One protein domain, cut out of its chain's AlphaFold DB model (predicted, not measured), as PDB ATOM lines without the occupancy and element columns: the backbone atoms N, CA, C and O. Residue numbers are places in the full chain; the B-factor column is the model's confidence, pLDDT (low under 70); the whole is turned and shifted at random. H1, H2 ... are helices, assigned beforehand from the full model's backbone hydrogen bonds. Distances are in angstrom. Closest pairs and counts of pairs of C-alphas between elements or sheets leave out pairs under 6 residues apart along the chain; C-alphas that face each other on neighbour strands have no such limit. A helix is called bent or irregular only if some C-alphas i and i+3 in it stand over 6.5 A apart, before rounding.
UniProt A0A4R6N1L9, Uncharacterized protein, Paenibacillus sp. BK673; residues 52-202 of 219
ATOM      1  N   ALA A  52     225.612 184.410 306.440       76.38
ATOM      2  CA  ALA A  52     224.582 183.435 306.069       76.38
ATOM      3  C   ALA A  52     224.612 183.012 304.582       76.38
ATOM      4  O   ALA A  52     224.165 181.918 304.237       76.38
ATOM      5  N   ARG A  53     225.127 183.848 303.669       77.56
ATOM      6  CA  ARG A  53     225.285 183.467 302.251       77.56
ATOM      7  C   ARG A  53     226.424 182.476 302.043       77.56
ATOM      8  O   ARG A  53     226.287 181.580 301.214       77.56
ATOM      9  N   TRP A  54     227.519 182.624 302.785       77.31
ATOM     10  CA  TRP A  54     228.640 181.679 302.757       77.31
ATOM     11  C   TRP A  54     228.222 180.297 303.237       77.31
ATOM     12  O   TRP A  54     228.532 179.291 302.610       77.31
ATOM     13  N   ASP A  55     227.413 180.271 304.284       74.62
ATOM     14  CA  ASP A  55     226.812 179.063 304.816       74.62
ATOM     15  C   ASP A  55     225.957 178.292 303.784       74.62
ATOM     16  O   ASP A  55     225.999 177.061 303.718       74.62
ATOM     17  N   GLY A  56     225.240 179.016 302.916       69.50
ATOM     18  CA  GLY A  56     224.527 178.432 301.779       69.50
ATOM     19  C   GLY A  56     225.454 177.844 300.711       69.50
ATOM     20  O   GLY A  56     225.140 176.794 300.159       69.50
ATOM     21  N   ARG A  57     226.600 178.482 300.438       78.12
ATOM     22  CA  ARG A  57     227.594 177.996 299.459       78.12
ATOM     23  C   ARG A  57     228.338 176.752 299.936       78.12
ATOM     24  O   ARG A  57     228.647 175.891 299.129       78.12
ATOM     25  N   LEU A  58     228.599 176.660 301.237       76.81
ATOM     26  CA  LEU A  58     229.287 175.527 301.856       76.81
ATOM     27  C   LEU A  58     228.354 174.340 302.149       76.81
ATOM     28  O   LEU A  58     228.778 173.362 302.756       76.81
ATOM     29  N   CYS A  59     227.072 174.422 301.772       76.19
ATOM     30  CA  CYS A  59     226.062 173.390 302.031       76.19
ATOM     31  C   CYS A  59     225.932 172.966 303.510       76.19
ATOM     32  O   CYS A  59     225.308 171.950 303.816       76.19
ATOM     33  N   LEU A  60     226.412 173.786 304.456       78.06
ATOM     34  CA  LEU A  60     226.356 173.523 305.904       78.06
ATOM     35  C   LEU A  60     224.912 173.407 306.417       78.06
ATOM     36  O   LEU A  60     224.637 172.818 307.461       78.06
ATOM     37  N   GLY A  61     223.946 173.953 305.669       74.31
ATOM     38  CA  GLY A  61     222.516 173.734 305.890       74.31
ATOM     39  C   GLY A  61     222.111 172.261 305.855       74.31
ATOM     40  O   GLY A  61     221.356 171.840 306.724       74.31
ATOM     41  N   ILE A  62     222.625 171.493 304.894       79.50
ATOM     42  CA  ILE A  62     222.301 170.068 304.739       79.50
ATOM     43  C   ILE A  62     222.894 169.285 305.906       79.50
ATOM     44  O   ILE A  62     222.176 168.533 306.560       79.50
ATOM     45  N   PHE A  63     224.164 169.547 306.230       78.75
ATOM     46  CA  PHE A  63     224.822 168.942 307.384       78.75
ATOM     47  C   PHE A  63     224.049 169.197 308.676       78.75
ATOM     48  O   PHE A  63     223.842 168.265 309.437       78.75
ATOM     49  N   ARG A  64     223.539 170.411 308.913       77.50
ATOM     50  CA  ARG A  64     222.754 170.669 310.132       77.50
ATOM     51  C   ARG A  64     221.416 169.947 310.166       77.50
ATOM     52  O   ARG A  64     221.007 169.487 311.228       77.50
ATOM     53  N   ILE A  65     220.737 169.852 309.023       81.06
ATOM     54  CA  ILE A  65     219.468 169.126 308.942       81.06
ATOM     55  C   ILE A  65     219.696 167.649 309.254       81.06
ATOM     56  O   ILE A  65     219.001 167.104 310.106       81.06
ATOM     57  N   LEU A  66     220.686 167.038 308.599       82.19
ATOM     58  CA  LEU A  66     221.035 165.637 308.804       82.19
ATOM     59  C   LEU A  66     221.493 165.401 310.241       82.19
ATOM     60  O   LEU A  66     220.902 164.602 310.947       82.19
ATOM     61  N   LEU A  67     222.499 166.141 310.696       79.38
ATOM     62  CA  LEU A  67     223.127 165.891 311.985       79.38
ATOM     63  C   LEU A  67     222.228 166.229 313.168       79.38
ATOM     64  O   LEU A  67     222.304 165.523 314.156       79.38
ATOM     65  N   PHE A  68     221.383 167.262 313.099       77.94
ATOM     66  CA  PHE A  68     220.658 167.744 314.283       77.94
ATOM     67  C   PHE A  68     219.152 167.709 314.122       77.94
ATOM     68  O   PHE A  68     218.460 167.180 314.987       77.94
ATOM     69  N   THR A  69     218.626 168.276 313.034       80.00
ATOM     70  CA  THR A  69     217.176 168.443 312.889       80.00
ATOM     71  C   THR A  69     216.467 167.093 312.824       80.00
ATOM     72  O   THR A  69     215.487 166.899 313.534       80.00
ATOM     73  N   ILE A  70     216.964 166.147 312.023       83.69
ATOM     74  CA  ILE A  70     216.364 164.812 311.888       83.69
ATOM     75  C   ILE A  70     216.360 164.036 313.217       83.69
ATOM     76  O   ILE A  70     215.269 163.649 313.643       83.69
ATOM     77  N   PRO A  71     217.498 163.823 313.910       84.88
ATOM     78  CA  PRO A  71     217.483 163.082 315.170       84.88
ATOM     79  C   PRO A  71     216.650 163.785 316.249       84.88
ATOM     80  O   PRO A  71     215.935 163.116 316.989       84.88
ATOM     81  N   MET A  72     216.645 165.125 316.300       82.81
ATOM     82  CA  MET A  72     215.782 165.876 317.224       82.81
ATOM     83  C   MET A  72     214.291 165.664 316.961       82.81
ATOM     84  O   MET A  72     213.541 165.506 317.922       82.81
ATOM     85  N   ILE A  73     213.860 165.639 315.693       85.69
ATOM     86  CA  ILE A  73     212.460 165.368 315.328       85.69
ATOM     87  C   ILE A  73     212.057 163.973 315.794       85.69
ATOM     88  O   ILE A  73     211.004 163.822 316.407       85.69
ATOM     89  N   ILE A  74     212.899 162.969 315.533       86.75
ATOM     90  CA  ILE A  74     212.639 161.575 315.914       86.75
ATOM     91  C   ILE A  74     212.497 161.466 317.434       86.75
ATOM     92  O   ILE A  74     211.504 160.930 317.917       86.75
ATOM     93  N   LEU A  75     213.441 162.037 318.188       86.50
ATOM     94  CA  LEU A  75     213.413 162.028 319.652       86.50
ATOM     95  C   LEU A  75     212.219 162.799 320.232       86.50
ATOM     96  O   LEU A  75     211.592 162.327 321.176       86.50
ATOM     97  N   HIS A  76     211.867 163.960 319.670       86.81
ATOM     98  CA  HIS A  76     210.679 164.705 320.105       86.81
ATOM     99  C   HIS A  76     209.397 163.922 319.841       86.81
ATOM    100  O   HIS A  76     208.501 163.913 320.680       86.81
ATOM    101  N   PHE A  77     209.297 163.280 318.680       88.06
ATOM    102  CA  PHE A  77     208.118 162.506 318.326       88.06
ATOM    103  C   PHE A  77     207.985 161.253 319.201       88.06
ATOM    104  O   PHE A  77     206.892 160.965 319.680       88.06
ATOM    105  N   ASP A  78     209.095 160.572 319.501       88.81
ATOM    106  CA  ASP A  78     209.125 159.469 320.464       88.81
ATOM    107  C   ASP A  78     208.710 159.923 321.871       88.81
ATOM    108  O   ASP A  78     207.861 159.291 322.494       88.81
ATOM    109  N   SER A  79     209.216 161.070 322.339       87.81
ATOM    110  CA  SER A  79     208.828 161.643 323.635       87.81
ATOM    111  C   SER A  79     207.348 162.030 323.692       87.81
ATOM    112  O   SER A  79     206.711 161.835 324.725       87.81
ATOM    113  N   LEU A  80     206.792 162.579 322.607       88.38
ATOM    114  CA  LEU A  80     205.364 162.898 322.510       88.38
ATOM    115  C   LEU A  80     204.513 161.628 322.562       88.38
ATOM    116  O   LEU A  80     203.527 161.578 323.292       88.38
ATOM    117  N   LEU A  81     204.904 160.588 321.825       88.31
ATOM    118  CA  LEU A  81     204.219 159.300 321.862       88.31
ATOM    119  C   LEU A  81     204.337 158.636 323.236       88.31
ATOM    120  O   LEU A  81     203.359 158.058 323.701       88.31
ATOM    121  N   HIS A  82     205.490 158.734 323.902       89.81
ATOM    122  CA  HIS A  82     205.676 158.208 325.255       89.81
ATOM    123  C   HIS A  82     204.728 158.899 326.233       89.81
ATOM    124  O   HIS A  82     204.043 158.232 326.997       89.81
ATOM    125  N   TRP A  83     204.621 160.225 326.147       91.19
ATOM    126  CA  TRP A  83     203.699 160.994 326.976       91.19
ATOM    127  C   TRP A  83     202.227 160.602 326.756       91.19
ATOM    128  O   TRP A  83     201.462 160.552 327.713       91.19
ATOM    129  N   ILE A  84     201.836 160.272 325.519       91.12
ATOM    130  CA  ILE A  84     200.463 159.850 325.190       91.12
ATOM    131  C   ILE A  84     200.189 158.399 325.607       91.12
ATOM    132  O   ILE A  84     199.099 158.085 326.077       91.12
ATOM    133  N   THR A  85     201.146 157.497 325.392       89.94
ATOM    134  CA  THR A  85     200.932 156.040 325.502       89.94
ATOM    135  C   THR A  85     201.445 155.433 326.805       89.94
ATOM    136  O   THR A  85     201.089 154.305 327.127       89.94
ATOM    137  N   GLY A  86     202.319 156.130 327.535       90.06
ATOM    138  CA  GLY A  86     203.044 155.618 328.705       90.06
ATOM    139  C   GLY A  86     204.127 154.578 328.382       90.06
ATOM    140  O   GLY A  86     204.893 154.188 329.258       90.06
ATOM    141  N   ILE A  87     204.227 154.130 327.128       87.94
ATOM    142  CA  ILE A  87     205.178 153.105 326.692       87.94
ATOM    143  C   ILE A  87     206.550 153.749 326.532       87.94
ATOM    144  O   ILE A  87     206.656 154.796 325.906       87.94
ATOM    145  N   ASN A  88     207.610 153.142 327.066       86.00
ATOM    146  CA  ASN A  88     208.977 153.618 326.850       86.00
ATOM    147  C   ASN A  88     209.419 153.363 325.405       86.00
ATOM    148  O   ASN A  88     209.331 152.234 324.931       86.00
ATOM    149  N   LYS A  89     209.960 154.388 324.735       83.56
ATOM    150  CA  LYS A  89     210.463 154.309 323.349       83.56
ATOM    151  C   LYS A  89     209.438 153.763 322.335       83.56
ATOM    152  O   LYS A  89     209.758 152.862 321.552       83.56
ATOM    153  N   PRO A  90     208.197 154.273 322.330       86.69
ATOM    154  CA  PRO A  90     207.112 153.701 321.538       86.69
ATOM    155  C   PRO A  90     207.384 153.788 320.034       86.69
ATOM    156  O   PRO A  90     207.021 152.872 319.297       86.69
ATOM    157  N   LEU A  91     208.065 154.842 319.570       88.38
ATOM    158  CA  LEU A  91     208.413 154.997 318.161       88.38
ATOM    159  C   LEU A  91     209.394 153.912 317.716       88.38
ATOM    160  O   LEU A  91     209.250 153.349 316.635       88.38
ATOM    161  N   PHE A  92     210.377 153.607 318.560       88.38
ATOM    162  CA  PHE A  92     211.406 152.609 318.277       88.38
ATOM    163  C   PHE A  92     210.855 151.183 318.305       88.38
ATOM    164  O   PHE A  92     211.296 150.345 317.523       88.38
ATOM    165  N   ILE A  93     209.868 150.923 319.169       85.94
ATOM    166  CA  ILE A  93     209.162 149.638 319.231       85.94
ATOM    167  C   ILE A  93     208.297 149.442 317.982       85.94
ATOM    168  O   ILE A  93     208.354 148.387 317.356       85.94
ATOM    169  N   MET A  94     207.514 150.456 317.597       85.94
ATOM    170  CA  MET A  94     206.635 150.372 316.423       85.94
ATOM    171  C   MET A  94     207.411 150.372 315.100       85.94
ATOM    172  O   MET A  94     206.962 149.779 314.121       85.94
ATOM    173  N   PHE A  95     208.579 151.019 315.058       88.56
ATOM    174  CA  PHE A  95     209.381 151.182 313.848       88.56
ATOM    175  C   PHE A  95     210.876 150.938 314.140       88.56
ATOM    176  O   PHE A  95     211.640 151.888 314.353       88.56
ATOM    177  N   PRO A  96     211.338 149.674 314.056       85.56
ATOM    178  CA  PRO A  96     212.721 149.289 314.365       85.56
ATOM    179  C   PRO A  96     213.782 149.997 313.509       85.56
ATOM    180  O   PRO A  96     214.936 150.137 313.912       85.56
ATOM    181  N   TYR A  97     213.404 150.488 312.325       87.31
ATOM    182  CA  TYR A  97     214.289 151.273 311.465       87.31
ATOM    183  C   TYR A  97     214.831 152.531 312.165       87.31
ATOM    184  O   TYR A  97     216.005 152.869 311.992       87.31
ATOM    185  N   PHE A  98     214.021 153.200 312.998       86.44
ATOM    186  CA  PHE A  98     214.480 154.375 313.742       86.44
ATOM    187  C   PHE A  98     215.542 154.029 314.785       86.44
ATOM    188  O   PHE A  98     216.403 154.863 315.055       86.44
ATOM    189  N   ASP A  99     215.539 152.809 315.327       85.44
ATOM    190  CA  ASP A  99     216.559 152.368 316.283       85.44
ATOM    191  C   ASP A  99     217.927 152.233 315.598       85.44
ATOM    192  O   ASP A  99     218.923 152.784 316.068       85.44
ATOM    193  N   ASN A 100     217.974 151.612 314.415       87.44
ATOM    194  CA  ASN A 100     219.201 151.517 313.610       87.44
ATOM    195  C   ASN A 100     219.723 152.891 313.171       87.44
ATOM    196  O   ASN A 100     220.929 153.159 313.197       87.44
ATOM    197  N   LEU A 101     218.810 153.784 312.791       88.62
ATOM    198  CA  LEU A 101     219.145 155.150 312.413       88.62
ATOM    199  C   LEU A 101     219.722 155.928 313.608       88.62
ATOM    200  O   LEU A 101     220.767 156.565 313.475       88.62
ATOM    201  N   MET A 102     219.117 155.823 314.795       88.19
ATOM    202  CA  MET A 102     219.631 156.473 316.006       88.19
ATOM    203  C   MET A 102     220.963 155.888 316.480       88.19
ATOM    204  O   MET A 102     221.847 156.657 316.852       88.19
ATOM    205  N   LYS A 103     221.164 154.568 316.391       88.75
ATOM    206  CA  LYS A 103     222.475 153.933 316.619       88.75
ATOM    207  C   LYS A 103     223.543 154.479 315.668       88.75
ATOM    208  O   LYS A 103     224.666 154.751 316.088       88.75
ATOM    209  N   SER A 104     223.190 154.714 314.405       89.88
ATOM    210  CA  SER A 104     224.105 155.319 313.429       89.88
ATOM    211  C   SER A 104     224.491 156.750 313.823       89.88
ATOM    212  O   SER A 104     225.673 157.094 313.788       89.88
ATOM    213  N   TYR A 105     223.528 157.564 314.278       89.31
ATOM    214  CA  TYR A 105     223.826 158.891 314.829       89.31
ATOM    215  C   TYR A 105     224.717 158.812 316.069       89.31
ATOM    216  O   TYR A 105     225.676 159.571 316.167       89.31
ATOM    217  N   GLN A 106     224.453 157.888 316.996       87.56
ATOM    218  CA  GLN A 106     225.282 157.695 318.190       87.56
ATOM    219  C   GLN A 106     226.731 157.349 317.830       87.56
ATOM    220  O   GLN A 106     227.651 157.958 318.372       87.56
ATOM    221  N   ASN A 107     226.943 156.441 316.874       90.88
ATOM    222  CA  ASN A 107     228.279 156.097 316.386       90.88
ATOM    223  C   ASN A 107     228.982 157.302 315.751       90.88
ATOM    224  O   ASN A 107     230.159 157.545 316.016       90.88
ATOM    225  N   LEU A 108     228.255 158.090 314.956       88.62
ATOM    226  CA  LEU A 108     228.781 159.304 314.344       88.62
ATOM    227  C   LEU A 108     229.173 160.352 315.401       88.62
ATOM    228  O   LEU A 108     230.274 160.897 315.347       88.62
ATOM    229  N   TYR A 109     228.319 160.609 316.392       85.50
ATOM    230  CA  TYR A 109     228.642 161.516 317.497       85.50
ATOM    231  C   TYR A 109     229.809 160.999 318.344       85.50
ATOM    232  O   TYR A 109     230.675 161.786 318.725       85.50
ATOM    233  N   GLY A 110     229.889 159.686 318.573       86.44
ATOM    234  CA  GLY A 110     231.027 159.047 319.234       86.44
ATOM    235  C   GLY A 110     232.335 159.236 318.459       86.44
ATOM    236  O   GLY A 110     233.369 159.542 319.054       86.44
ATOM    237  N   PHE A 111     232.297 159.133 317.130       89.06
ATOM    238  CA  PHE A 111     233.439 159.426 316.262       89.06
ATOM    239  C   PHE A 111     233.853 160.906 316.325       89.06
ATOM    240  O   PHE A 111     235.038 161.210 316.486       89.06
ATOM    241  N   LEU A 112     232.892 161.835 316.266       86.69
ATOM    242  CA  LEU A 112     233.152 163.275 316.400       86.69
ATOM    243  C   LEU A 112     233.750 163.635 317.766       86.69
ATOM    244  O   LEU A 112     234.612 164.508 317.853       86.69
ATOM    245  N   TRP A 113     233.311 162.954 318.827       85.25
ATOM    246  CA  TRP A 113     233.864 163.121 320.167       85.25
ATOM    247  C   TRP A 113     235.321 162.657 320.237       85.25
ATOM    248  O   TRP A 113     236.186 163.407 320.684       85.25
ATOM    249  N   ARG A 114     235.617 161.452 319.726       88.75
ATOM    250  CA  ARG A 114     236.982 160.890 319.711       88.75
ATOM    251  C   ARG A 114     237.973 161.737 318.916       88.75
ATOM    252  O   ARG A 114     239.124 161.856 319.312       88.75
ATOM    253  N   THR A 115     237.528 162.327 317.812       88.88
ATOM    254  CA  THR A 115     238.360 163.168 316.934       88.88
ATOM    255  C   THR A 115     238.460 164.624 317.394       88.88
ATOM    256  O   THR A 115     239.074 165.431 316.705       88.88
ATOM    257  N   GLN A 116     237.837 164.987 318.523       84.06
ATOM    258  CA  GLN A 116     237.707 166.364 319.027       84.06
ATOM    259  C   GLN A 116     236.993 167.345 318.074       84.06
ATOM    260  O   GLN A 116     236.769 168.503 318.429       84.06
ATOM    261  N   LEU A 117     236.517 166.883 316.912       82.06
ATOM    262  CA  LEU A 117     235.722 167.672 315.966       82.06
ATOM    263  C   LEU A 117     234.383 168.128 316.560       82.06
ATOM    264  O   LEU A 117     233.790 169.093 316.079       82.06
ATOM    265  N   ILE A 118     233.930 167.491 317.646       79.75
ATOM    266  CA  ILE A 118     232.787 167.935 318.454       79.75
ATOM    267  C   ILE A 118     232.923 169.396 318.931       79.75
ATOM    268  O   ILE A 118     231.919 170.065 319.148       79.75
ATOM    269  N   GLN A 119     234.140 169.939 319.041       78.31
ATOM    270  CA  GLN A 119     234.359 171.341 319.419       78.31
ATOM    271  C   GLN A 119     233.986 172.334 318.306       78.31
ATOM    272  O   GLN A 119     233.728 173.502 318.585       78.31
ATOM    273  N   LEU A 120     233.912 171.892 317.046       79.75
ATOM    274  CA  LEU A 120     233.459 172.719 315.918       79.75
ATOM    275  C   LEU A 120     231.927 172.807 315.841       79.75
ATOM    276  O   LEU A 120     231.380 173.687 315.173       79.75
ATOM    277  N   LEU A 121     231.227 171.913 316.543       75.56
ATOM    278  CA  LEU A 121     229.770 171.811 316.562       75.56
ATOM    279  C   LEU A 121     229.095 173.119 317.022       75.56
ATOM    280  O   LEU A 121     228.220 173.601 316.301       75.56
ATOM    281  N   PRO A 122     229.509 173.768 318.134       73.31
ATOM    282  CA  PRO A 122     228.904 175.023 318.585       73.31
ATOM    283  C   PRO A 122     229.098 176.170 317.587       73.31
ATOM    284  O   PRO A 122     228.193 176.984 317.396       73.31
ATOM    285  N   ILE A 123     230.243 176.223 316.893       78.00
ATOM    286  CA  ILE A 123     230.513 177.221 315.844       78.00
ATOM    287  C   ILE A 123     229.555 176.999 314.668       78.00
ATOM    288  O   ILE A 123     228.872 177.922 314.219       78.00
ATOM    289  N   LEU A 124     229.446 175.751 314.211       77.69
ATOM    290  CA  LEU A 124     228.572 175.354 313.110       77.69
ATOM    291  C   LEU A 124     227.086 175.611 313.429       77.69
ATOM    292  O   LEU A 124     226.311 176.010 312.553       77.69
ATOM    293  N   LEU A 125     226.696 175.456 314.697       73.62
ATOM    294  CA  LEU A 125     225.340 175.694 315.198       73.62
ATOM    295  C   LEU A 125     225.031 177.177 315.399       73.62
ATOM    296  O   LEU A 125     223.931 177.616 315.070       73.62
ATOM    297  N   SER A 126     226.011 177.973 315.815       77.38
ATOM    298  CA  SER A 126     225.894 179.438 315.873       77.38
ATOM    299  C   SER A 126     225.724 180.039 314.476       77.38
ATOM    300  O   SER A 126     224.849 180.876 314.244       77.38
ATOM    301  N   LEU A 127     226.472 179.525 313.494       79.31
ATOM    302  CA  LEU A 127     226.228 179.817 312.079       79.31
ATOM    303  C   LEU A 127     224.845 179.315 311.627       79.31
ATOM    304  O   LEU A 127     224.204 179.945 310.786       79.31
ATOM    305  N   GLY A 128     224.365 178.215 312.218       75.81
ATOM    306  CA  GLY A 128     223.012 177.663 312.051       75.81
ATOM    307  C   GLY A 128     221.931 178.653 312.415       75.81
ATOM    308  O   GLY A 128     221.023 178.890 311.620       75.81
ATOM    309  N   PHE A 129     222.077 179.280 313.574       80.31
ATOM    310  CA  PHE A 129     221.162 180.303 314.045       80.31
ATOM    311  C   PHE A 129     221.116 181.507 313.091       80.31
ATOM    312  O   PHE A 129     220.044 181.909 312.634       80.31
ATOM    313  N   ILE A 130     222.282 182.021 312.690       82.19
ATOM    314  CA  ILE A 130     222.396 183.140 311.740       82.19
ATOM    315  C   ILE A 130     221.768 182.797 310.378       82.19
ATOM    316  O   ILE A 130     220.980 183.572 309.826       82.19
ATOM    317  N   SER A 131     222.081 181.617 309.838       81.56
ATOM    318  CA  SER A 131     221.531 181.131 308.569       81.56
ATOM    319  C   SER A 131     220.019 180.917 308.641       81.56
ATOM    320  O   SER A 131     219.287 181.303 307.727       81.56
ATOM    321  N   GLY A 132     219.527 180.372 309.756       81.00
ATOM    322  CA  GLY A 132     218.105 180.194 310.025       81.00
ATOM    323  C   GLY A 132     217.359 181.528 310.059       81.00
ATOM    324  O   GLY A 132     216.330 181.659 309.394       81.00
ATOM    325  N   LEU A 133     217.907 182.550 310.725       82.56
ATOM    326  CA  LEU A 133     217.343 183.905 310.731       82.56
ATOM    327  C   LEU A 133     217.306 184.518 309.324       82.56
ATOM    328  O   LEU A 133     216.298 185.107 308.928       82.56
ATOM    329  N   TYR A 134     218.367 184.341 308.534       85.31
ATOM    330  CA  TYR A 134     218.401 184.813 307.151       85.31
ATOM    331  C   TYR A 134     217.348 184.123 306.273       85.31
ATOM    332  O   TYR A 134     216.597 184.790 305.554       85.31
ATOM    333  N   LYS A 135     217.234 182.792 306.353       84.31
ATOM    334  CA  LYS A 135     216.207 182.026 305.629       84.31
ATOM    335  C   LYS A 135     214.800 182.426 306.057       84.31
ATOM    336  O   LYS A 135     213.939 182.593 305.194       84.31
ATOM    337  N   TYR A 136     214.585 182.645 307.353       87.31
ATOM    338  CA  TYR A 136     213.318 183.134 307.886       87.31
ATOM    339  C   TYR A 136     212.973 184.493 307.267       87.31
ATOM    340  O   TYR A 136     211.888 184.664 306.721       87.31
ATOM    341  N   HIS A 137     213.929 185.424 307.227       85.69
ATOM    342  CA  HIS A 137     213.747 186.727 306.592       85.69
ATOM    343  C   HIS A 137     213.423 186.633 305.085       85.69
ATOM    344  O   HIS A 137     212.598 187.390 304.567       85.69
ATOM    345  N   LEU A 138     214.041 185.697 304.355       86.25
ATOM    346  CA  LEU A 138     213.720 185.455 302.942       86.25
ATOM    347  C   LEU A 138     212.315 184.869 302.750       86.25
ATOM    348  O   LEU A 138     211.609 185.272 301.821       86.25
ATOM    349  N   LEU A 139     211.911 183.926 303.603       87.31
ATOM    350  CA  LEU A 139     210.564 183.357 303.591       87.31
ATOM    351  C   LEU A 139     209.519 184.415 303.936       87.31
ATOM    352  O   LEU A 139     208.501 184.492 303.252       87.31
ATOM    353  N   ASP A 140     209.815 185.297 304.889       86.38
ATOM    354  CA  ASP A 140     208.947 186.410 305.263       86.38
ATOM    355  C   ASP A 140     208.631 187.312 304.063       86.38
ATOM    356  O   ASP A 140     207.471 187.583 303.755       86.38
ATOM    357  N   LYS A 141     209.657 187.684 303.287       85.56
ATOM    358  CA  LYS A 141     209.489 188.443 302.036       85.56
ATOM    359  C   LYS A 141     208.593 187.725 301.021       85.56
ATOM    360  O   LYS A 141     207.823 188.383 300.321       85.56
ATOM    361  N   LYS A 142     208.680 186.394 300.922       88.12
ATOM    362  CA  LYS A 142     207.822 185.594 300.030       88.12
ATOM    363  C   LYS A 142     206.381 185.532 300.544       88.12
ATOM    364  O   LYS A 142     205.461 185.750 299.760       88.12
ATOM    365  N   ILE A 143     206.192 185.326 301.847       88.69
ATOM    366  CA  ILE A 143     204.885 185.300 302.521       88.69
ATOM    367  C   ILE A 143     204.159 186.633 302.361       88.69
ATOM    368  O   ILE A 143     202.981 186.648 302.011       88.69
ATOM    369  N   ASN A 144     204.875 187.747 302.531       85.75
ATOM    370  CA  ASN A 144     204.348 189.098 302.352       85.75
ATOM    371  C   ASN A 144     203.798 189.321 300.921       85.75
ATOM    372  O   ASN A 144     202.801 190.024 300.738       85.75
ATOM    373  N   ARG A 145     204.367 188.648 299.906       86.56
ATOM    374  CA  ARG A 145     203.846 188.652 298.524       86.56
ATOM    375  C   ARG A 145     202.648 187.722 298.336       86.56
ATOM    376  O   ARG A 145     201.661 188.139 297.738       86.56
ATOM    377  N   LYS A 146     202.740 186.475 298.803       88.62
ATOM    378  CA  LYS A 146     201.659 185.483 298.717       88.62
ATOM    379  C   LYS A 146     201.804 184.445 299.825       88.62
ATOM    380  O   LYS A 146     202.812 183.744 299.885       88.62
ATOM    381  N   VAL A 147     200.774 184.295 300.650       89.44
ATOM    382  CA  VAL A 147     200.695 183.198 301.622       89.44
ATOM    383  C   VAL A 147     200.321 181.905 300.891       89.44
ATOM    384  O   VAL A 147     199.264 181.821 300.264       89.44
ATOM    385  N   THR A 148     201.170 180.882 300.980       90.50
ATOM    386  CA  THR A 148     200.875 179.515 300.516       90.50
ATOM    387  C   THR A 148     201.157 178.513 301.632       90.50
ATOM    388  O   THR A 148     202.004 178.768 302.489       90.50
ATOM    389  N   THR A 149     200.474 177.367 301.625       90.00
ATOM    390  CA  THR A 149     200.678 176.287 302.612       90.00
ATOM    391  C   THR A 149     202.131 175.823 302.650       90.00
ATOM    392  O   THR A 149     202.705 175.698 303.726       90.00
ATOM    393  N   PHE A 150     202.764 175.684 301.482       91.88
ATOM    394  CA  PHE A 150     204.184 175.359 301.368       91.88
ATOM    395  C   PHE A 150     205.097 176.389 302.056       91.88
ATOM    396  O   PHE A 150     206.027 176.010 302.768       91.88
ATOM    397  N   LEU A 151     204.839 177.692 301.884       90.88
ATOM    398  CA  LEU A 151     205.636 178.745 302.527       90.88
ATOM    399  C   LEU A 151     205.417 178.789 304.041       90.88
ATOM    400  O   LEU A 151     206.373 179.010 304.784       90.88
ATOM    401  N   VAL A 152     204.186 178.548 304.499       90.62
ATOM    402  CA  VAL A 152     203.872 178.420 305.929       90.62
ATOM    403  C   VAL A 152     204.626 177.232 306.523       90.62
ATOM    404  O   VAL A 152     205.384 177.418 307.471       90.62
ATOM    405  N   GLY A 153     204.520 176.047 305.911       89.62
ATOM    406  CA  GLY A 153     205.241 174.848 306.345       89.62
ATOM    407  C   GLY A 153     206.759 175.043 306.349       89.62
ATOM    408  O   GLY A 153     207.415 174.735 307.338       89.62
ATOM    409  N   SER A 154     207.313 175.664 305.303       89.25
ATOM    410  CA  SER A 154     208.746 175.997 305.233       89.25
ATOM    411  C   SER A 154     209.185 176.932 306.364       89.25
ATOM    412  O   SER A 154     210.287 176.800 306.892       89.25
ATOM    413  N   THR A 155     208.329 177.881 306.749       89.94
ATOM    414  CA  THR A 155     208.619 178.830 307.831       89.94
ATOM    415  C   THR A 155     208.581 178.141 309.188       89.94
ATOM    416  O   THR A 155     209.500 178.332 309.980       89.94
ATOM    417  N   LEU A 156     207.582 177.287 309.428       90.69
ATOM    418  CA  LEU A 156     207.488 176.478 310.646       90.69
ATOM    419  C   LEU A 156     208.681 175.521 310.778       90.69
ATOM    420  O   LEU A 156     209.305 175.464 311.833       90.69
ATOM    421  N   PHE A 157     209.064 174.844 309.695       88.12
ATOM    422  CA  PHE A 157     210.242 173.975 309.671       88.12
ATOM    423  C   PHE A 157     211.537 174.740 309.979       88.12
ATOM    424  O   PHE A 157     212.394 174.271 310.729       88.12
ATOM    425  N   ASN A 158     211.679 175.952 309.438       87.75
ATOM    426  CA  ASN A 158     212.843 176.787 309.711       87.75
ATOM    427  C   ASN A 158     212.854 177.311 311.161       87.75
ATOM    428  O   ASN A 158     213.918 177.374 311.772       87.75
ATOM    429  N   LEU A 159     211.689 177.623 311.743       89.56
ATOM    430  CA  LEU A 159     211.565 177.944 313.171       89.56
ATOM    431  C   LEU A 159     211.941 176.746 314.052       89.56
ATOM    432  O   LEU A 159     212.675 176.922 315.020       89.56
ATOM    433  N   TYR A 160     211.518 175.533 313.700       86.81
ATOM    434  CA  TYR A 160     211.924 174.316 314.409       86.81
ATOM    435  C   TYR A 160     213.439 174.069 314.307       86.81
ATOM    436  O   TYR A 160     214.098 173.725 315.284       86.81
ATOM    437  N   THR A 161     214.024 174.325 313.136       83.94
ATOM    438  CA  THR A 161     215.479 174.231 312.943       83.94
ATOM    439  C   THR A 161     216.232 175.258 313.801       83.94
ATOM    440  O   THR A 161     217.269 174.931 314.375       83.94
ATOM    441  N   LEU A 162     215.702 176.481 313.939       86.38
ATOM    442  CA  LEU A 162     216.243 177.492 314.856       86.38
ATOM    443  C   LEU A 162     216.178 177.032 316.316       86.38
ATOM    444  O   LEU A 162     217.167 177.181 317.025       86.38
ATOM    445  N   TYR A 163     215.065 176.434 316.747       87.25
ATOM    446  CA  TYR A 163     214.946 175.843 318.083       87.25
ATOM    447  C   TYR A 163     216.022 174.782 318.333       87.25
ATOM    448  O   TYR A 163     216.712 174.833 319.350       87.25
ATOM    449  N   GLY A 164     216.230 173.882 317.368       79.38
ATOM    450  CA  GLY A 164     217.303 172.893 317.436       79.38
ATOM    451  C   GLY A 164     218.680 173.533 317.605       79.38
ATOM    452  O   GLY A 164     219.442 173.110 318.463       79.38
ATOM    453  N   ALA A 165     218.984 174.598 316.858       80.50
ATOM    454  CA  ALA A 165     220.263 175.302 316.964       80.50
ATOM    455  C   ALA A 165     220.485 175.992 318.325       80.50
ATOM    456  O   ALA A 165     221.630 176.124 318.753       80.50
ATOM    457  N   ILE A 166     219.413 176.418 319.001       84.75
ATOM    458  CA  ILE A 166     219.471 177.075 320.316       84.75
ATOM    459  C   ILE A 166     219.890 176.093 321.415       84.75
ATOM    460  O   ILE A 166     220.650 176.476 322.299       84.75
ATOM    461  N   GLN A 167     219.454 174.831 321.337       79.75
ATOM    462  CA  GLN A 167     219.737 173.799 322.349       79.75
ATOM    463  C   GLN A 167     221.232 173.489 322.528       79.75
ATOM    464  O   GLN A 167     221.629 172.942 323.548       79.75
ATOM    465  N   PHE A 168     222.064 173.850 321.552       74.94
ATOM    466  CA  PHE A 168     223.506 173.604 321.579       74.94
ATOM    467  C   PHE A 168     224.335 174.868 321.846       74.94
ATOM    468  O   PHE A 168     225.545 174.885 321.610       74.94
ATOM    469  N   GLN A 169     223.688 175.950 322.278       78.81
ATOM    470  CA  GLN A 169     224.357 177.183 322.685       78.81
ATOM    471  C   GLN A 169     224.783 177.109 324.155       78.81
ATOM    472  O   GLN A 169     224.282 176.295 324.925       78.81
ATOM    473  N   VAL A 170     225.706 177.984 324.561       80.12
ATOM    474  CA  VAL A 170     226.118 178.107 325.970       80.12
ATOM    475  C   VAL A 170     224.905 178.492 326.824       80.12
ATOM    476  O   VAL A 170     224.104 179.317 326.389       80.12
ATOM    477  N   GLY A 171     224.775 177.947 328.039       80.12
ATOM    478  CA  GLY A 171     223.547 178.032 328.846       80.12
ATOM    479  C   GLY A 171     222.935 179.436 328.987       80.12
ATOM    480  O   GLY A 171     221.722 179.591 328.866       80.12
ATOM    481  N   PHE A 172     223.748 180.489 329.143       80.69
ATOM    482  CA  PHE A 172     223.219 181.859 329.196       80.69
ATOM    483  C   PHE A 172     222.659 182.340 327.839       80.69
ATOM    484  O   PHE A 172     221.597 182.959 327.791       80.69
ATOM    485  N   LEU A 173     223.336 182.026 326.723       80.62
ATOM    486  CA  LEU A 173     222.879 182.354 325.366       80.62
ATOM    487  C   LEU A 173     221.642 181.549 324.985       80.62
ATOM    488  O   LEU A 173     220.778 182.060 324.275       80.62
ATOM    489  N   GLN A 174     221.541 180.314 325.472       85.75
ATOM    490  CA  GLN A 174     220.386 179.457 325.249       85.75
ATOM    491  C   GLN A 174     219.107 180.119 325.772       85.75
ATOM    492  O   GLN A 174     218.137 180.211 325.026       85.75
ATOM    493  N   ILE A 175     219.117 180.662 326.996       85.75
ATOM    494  CA  ILE A 175     217.956 181.356 327.585       85.75
ATOM    495  C   ILE A 175     217.569 182.586 326.754       85.75
ATOM    496  O   ILE A 175     216.395 182.783 326.421       85.75
ATOM    497  N   VAL A 176     218.558 183.404 326.381       86.38
ATOM    498  CA  VAL A 176     218.334 184.626 325.593       86.38
ATOM    499  C   VAL A 176     217.749 184.285 324.224       86.38
ATOM    500  O   VAL A 176     216.695 184.807 323.848       86.38
ATOM    501  N   PHE A 177     218.382 183.376 323.481       87.56
ATOM    502  CA  PHE A 177     217.913 183.000 322.152       87.56
ATOM    503  C   PHE A 177     216.591 182.245 322.188       87.56
ATOM    504  O   PHE A 177     215.771 182.451 321.296       87.56
ATOM    505  N   TYR A 178     216.343 181.429 323.215       89.62
ATOM    506  CA  TYR A 178     215.056 180.766 323.399       89.62
ATOM    507  C   TYR A 178     213.935 181.787 323.591       89.62
ATOM    508  O   TYR A 178     212.923 181.723 322.899       89.62
ATOM    509  N   THR A 179     214.149 182.798 324.434       87.88
ATOM    510  CA  THR A 179     213.174 183.881 324.643       87.88
ATOM    511  C   THR A 179     212.896 184.643 323.343       87.88
ATOM    512  O   THR A 179     211.739 184.841 322.967       87.88
ATOM    513  N   MET A 180     213.947 185.014 322.599       87.81
ATOM    514  CA  MET A 180     213.802 185.663 321.288       87.81
ATOM    515  C   MET A 180     213.063 184.774 320.281       87.81
ATOM    516  O   MET A 180     212.255 185.267 319.494       87.81
ATOM    517  N   TRP A 181     213.326 183.467 320.303       91.56
ATOM    518  CA  TRP A 181     212.674 182.493 319.439       91.56
ATOM    519  C   TRP A 181     211.189 182.332 319.768       91.56
ATOM    520  O   TRP A 181     210.377 182.370 318.847       91.56
ATOM    521  N   VAL A 182     210.811 182.242 321.047       91.88
ATOM    522  CA  VAL A 182     209.401 182.180 321.469       91.88
ATOM    523  C   VAL A 182     208.645 183.412 320.972       91.88
ATOM    524  O   VAL A 182     207.594 183.282 320.342       91.88
ATOM    525  N   LEU A 183     209.209 184.609 321.171       91.75
ATOM    526  CA  LEU A 183     208.624 185.850 320.657       91.75
ATOM    527  C   LEU A 183     208.481 185.817 319.131       91.75
ATOM    528  O   LEU A 183     207.429 186.177 318.600       91.75
ATOM    529  N   LEU A 184     209.509 185.341 318.421       90.12
ATOM    530  CA  LEU A 184     209.471 185.204 316.968       90.12
ATOM    531  C   LEU A 184     208.351 184.255 316.524       90.12
ATOM    532  O   LEU A 184     207.604 184.599 315.610       90.12
ATOM    533  N   VAL A 185     208.193 183.099 317.173       91.81
ATOM    534  CA  VAL A 185     207.132 182.124 316.878       91.81
ATOM    535  C   VAL A 185     205.754 182.749 317.074       91.81
ATOM    536  O   VAL A 185     204.939 182.698 316.154       91.81
ATOM    537  N   ILE A 186     205.509 183.398 318.218       92.81
ATOM    538  CA  ILE A 186     204.223 184.046 318.523       92.81
ATOM    539  C   ILE A 186     203.880 185.086 317.451       92.81
ATOM    540  O   ILE A 186     202.800 185.039 316.855       92.81
ATOM    541  N   VAL A 187     204.825 185.980 317.140       90.81
ATOM    542  CA  VAL A 187     204.643 187.010 316.106       90.81
ATOM    543  C   VAL A 187     204.384 186.374 314.739       90.81
ATOM    544  O   VAL A 187     203.505 186.830 314.007       90.81
ATOM    545  N   THR A 188     205.099 185.301 314.389       91.06
ATOM    546  CA  THR A 188     204.924 184.594 313.110       91.06
ATOM    547  C   THR A 188     203.527 183.984 312.991       91.06
ATOM    548  O   THR A 188     202.859 184.157 311.968       91.06
ATOM    549  N   LEU A 189     203.062 183.300 314.040       91.62
ATOM    550  CA  LEU A 189     201.754 182.644 314.062       91.62
ATOM    551  C   LEU A 189     200.613 183.656 313.956       91.62
ATOM    552  O   LEU A 189     199.686 183.438 313.178       91.62
ATOM    553  N   MET A 190     200.707 184.790 314.657       91.19
ATOM    554  CA  MET A 190     199.734 185.885 314.541       91.19
ATOM    555  C   MET A 190     199.770 186.552 313.157       91.19
ATOM    556  O   MET A 190     198.738 186.984 312.631       91.19
ATOM    557  N   LYS A 191     200.947 186.619 312.528       89.12
ATOM    558  CA  LYS A 191     201.146 187.269 311.228       89.12
ATOM    559  C   LYS A 191     200.487 186.517 310.073       89.12
ATOM    560  O   LYS A 191     199.947 187.165 309.174       89.12
ATOM    561  N   PHE A 192     200.494 185.183 310.068       89.88
ATOM    562  CA  PHE A 192     199.902 184.395 308.978       89.88
ATOM    563  C   PHE A 192     198.426 184.722 308.678       89.88
ATOM    564  O   PHE A 192     198.129 185.053 307.523       89.88
ATOM    565  N   PRO A 193     197.491 184.672 309.650       90.25
ATOM    566  CA  PRO A 193     196.095 185.011 309.394       90.25
ATOM    567  C   PRO A 193     195.929 186.493 309.042       90.25
ATOM    568  O   PRO A 193     195.167 186.816 308.127       90.25
ATOM    569  N   ALA A 194     196.679 187.386 309.697       87.00
ATOM    570  CA  ALA A 194     196.619 188.825 309.446       87.00
ATOM    571  C   ALA A 194     197.014 189.174 308.001       87.00
ATOM    572  O   ALA A 194     196.267 189.860 307.299       87.00
ATOM    573  N   ILE A 195     198.138 188.640 307.516       87.19
ATOM    574  CA  ILE A 195     198.591 188.855 306.137       87.19
ATOM    575  C   ILE A 195     197.653 188.201 305.139       87.19
ATOM    576  O   ILE A 195     197.352 188.809 304.115       87.19
ATOM    577  N   ARG A 196     197.159 186.991 305.413       88.31
ATOM    578  CA  ARG A 196     196.223 186.318 304.507       88.31
ATOM    579  C   ARG A 196     194.940 187.135 304.332       88.31
ATOM    580  O   ARG A 196     194.490 187.326 303.202       88.31
ATOM    581  N   LYS A 197     194.383 187.666 305.430       87.94
ATOM    582  CA  LYS A 197     193.218 188.567 305.406       87.94
ATOM    583  C   LYS A 197     193.529 189.856 304.647       87.94
ATOM    584  O   LYS A 197     192.739 190.276 303.806       87.94
ATOM    585  N   TYR A 198     194.695 190.453 304.894       85.12
ATOM    586  CA  TYR A 198     195.131 191.653 304.185       85.12
ATOM    587  C   TYR A 198     195.250 191.414 302.673       85.12
ATOM    588  O   TYR A 198     194.681 192.174 301.892       85.12
ATOM    589  N   GLN A 199     195.927 190.339 302.259       86.81
ATOM    590  CA  GLN A 199     196.173 190.006 300.854       86.81
ATOM    591  C   GLN A 199     194.888 189.744 300.072       86.81
ATOM    592  O   GLN A 199     194.803 190.143 298.913       86.81
ATOM    593  N   LYS A 200     193.881 189.134 300.712       86.00
ATOM    594  CA  LYS A 200     192.556 188.919 300.111       86.00
ATOM    595  C   LYS A 200     191.881 190.238 299.713       86.00
ATOM    596  O   LYS A 200     191.247 190.297 298.669       86.00
ATOM    597  N   ASN A 201     192.045 191.283 300.523       83.06
ATOM    598  CA  ASN A 201     191.354 192.562 300.338       83.06
ATOM    599  C   ASN A 201     192.185 193.591 299.550       83.06
ATOM    600  O   ASN A 201     191.632 194.462 298.887       83.06
ATOM    601  N   HIS A 202     193.514 193.519 299.636       80.00
ATOM    602  CA  HIS A 202     194.406 194.600 299.202       80.00
ATOM    603  C   HIS A 202     195.480 194.162 298.197       80.00
ATOM    604  O   HIS A 202     196.185 195.023 297.657       80.00
TER     605      HIS A 202
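This is residues 52 to 202 of the 219 residues of an uncharacterized protein of Paenibacillus sp. BK673 (UniProt A0A4R6N1L9). The model is shaped roughly like an L: one limb is an up-and-down bundle of three helices, H5, H6 and H7, side by side with H6 touching both others, and the other limb is made of H2b, short H3 and H4, set steeply to the bundle. The arm H2a and short H1 pack on H5, and H4 and H5 make a corner at their link. The printed part has 151 residues with seven named helices, H1 to H7 in chain order, and no named strand; the class is all helix. It is only just compact, close to loose, with a radius of gyration of the C-alphas of 17.7 A and spans of 56 by 40 by 29 A.

Begin with H7, the longest helix, residues 171 to 202: find C-alpha 171 at (223.547, 178.032, 328.846), and from there it runs 44.7 A to C-alpha 202 at (194.406, 194.600, 299.202). It has a kink of 31 degrees near residue 193 and is neither bent nor irregular, but only just: C-alphas 190 and 193 are 6.4 A apart. Before it come H6, residues 149 to 166 and 25.8 A, and H5, residues 117 to 145 and 42.0 A. H5 has a kink of 29 degrees near residue 124 and is only just irregular, with C-alphas 119 and 122 6.6 A apart. H4 covers residues 96 to 114, 27.4 A, and H3 residues 90 to 94. H2, residues 60 to 85, was assigned as one helix by its hydrogen bonds but is bent: C-alphas 67 and 70 are 6.8 A apart, and its arms are H2a, residues 60 to 67, and H2b, residues 70 to 85 and 22.4 A. H1, residues 52 to 57, begins at C-alpha 52, (224.582, 183.435, 306.069).

H7 and H6 form a helical hairpin and touch at a shallow tilt of 10 degrees, opposite ways; look for their closest C-alphas, Ile 166 and Gln 174, 5.6 A apart. H6 and H5 form another, at 27 degrees, with the C-alphas of Leu 125 and Ala 165 closest at 5.4 A. H5 and H7 are close but not clearly touching. H5 touches H1 with residues 127 to 134 alone, Ala 52 and Ser 131 having the closest C-alphas, 4.6 A. H2a touches H5 at a steep tilt of 68 degrees, only just short of about perpendicular; the closest C-alphas are those of Arg 64 and Gly 128, 7.3 A. H2b touches H3, with the C-alphas of Asp 78 and Leu 91 closest at 5.1 A, and only just touches H4, with 3 pairs of C-alphas within 8 A, the closest being Pro 71 and Met 102 at 7.0 A. H3 and H4 touch only at the corner, and only just, with 3 pairs within 8 A, Phe 92 and Asp 99 closest at 5.5 A. H4 is apart from H6 and H7. In H1, H2a, H2b, H3, H4 and H6 every O i to N i+4 pair is within hydrogen-bond range; in H5 it is 22 of 25 and in H7 25 of 28.

The C-alphas farthest apart are those of Arg 114 and Asn 201, 58.8 A. The printed part has no cut, and each link between helices is tight. The mean pLDDT of the printed part is 85.1; look at residue 56 for the one value under 70.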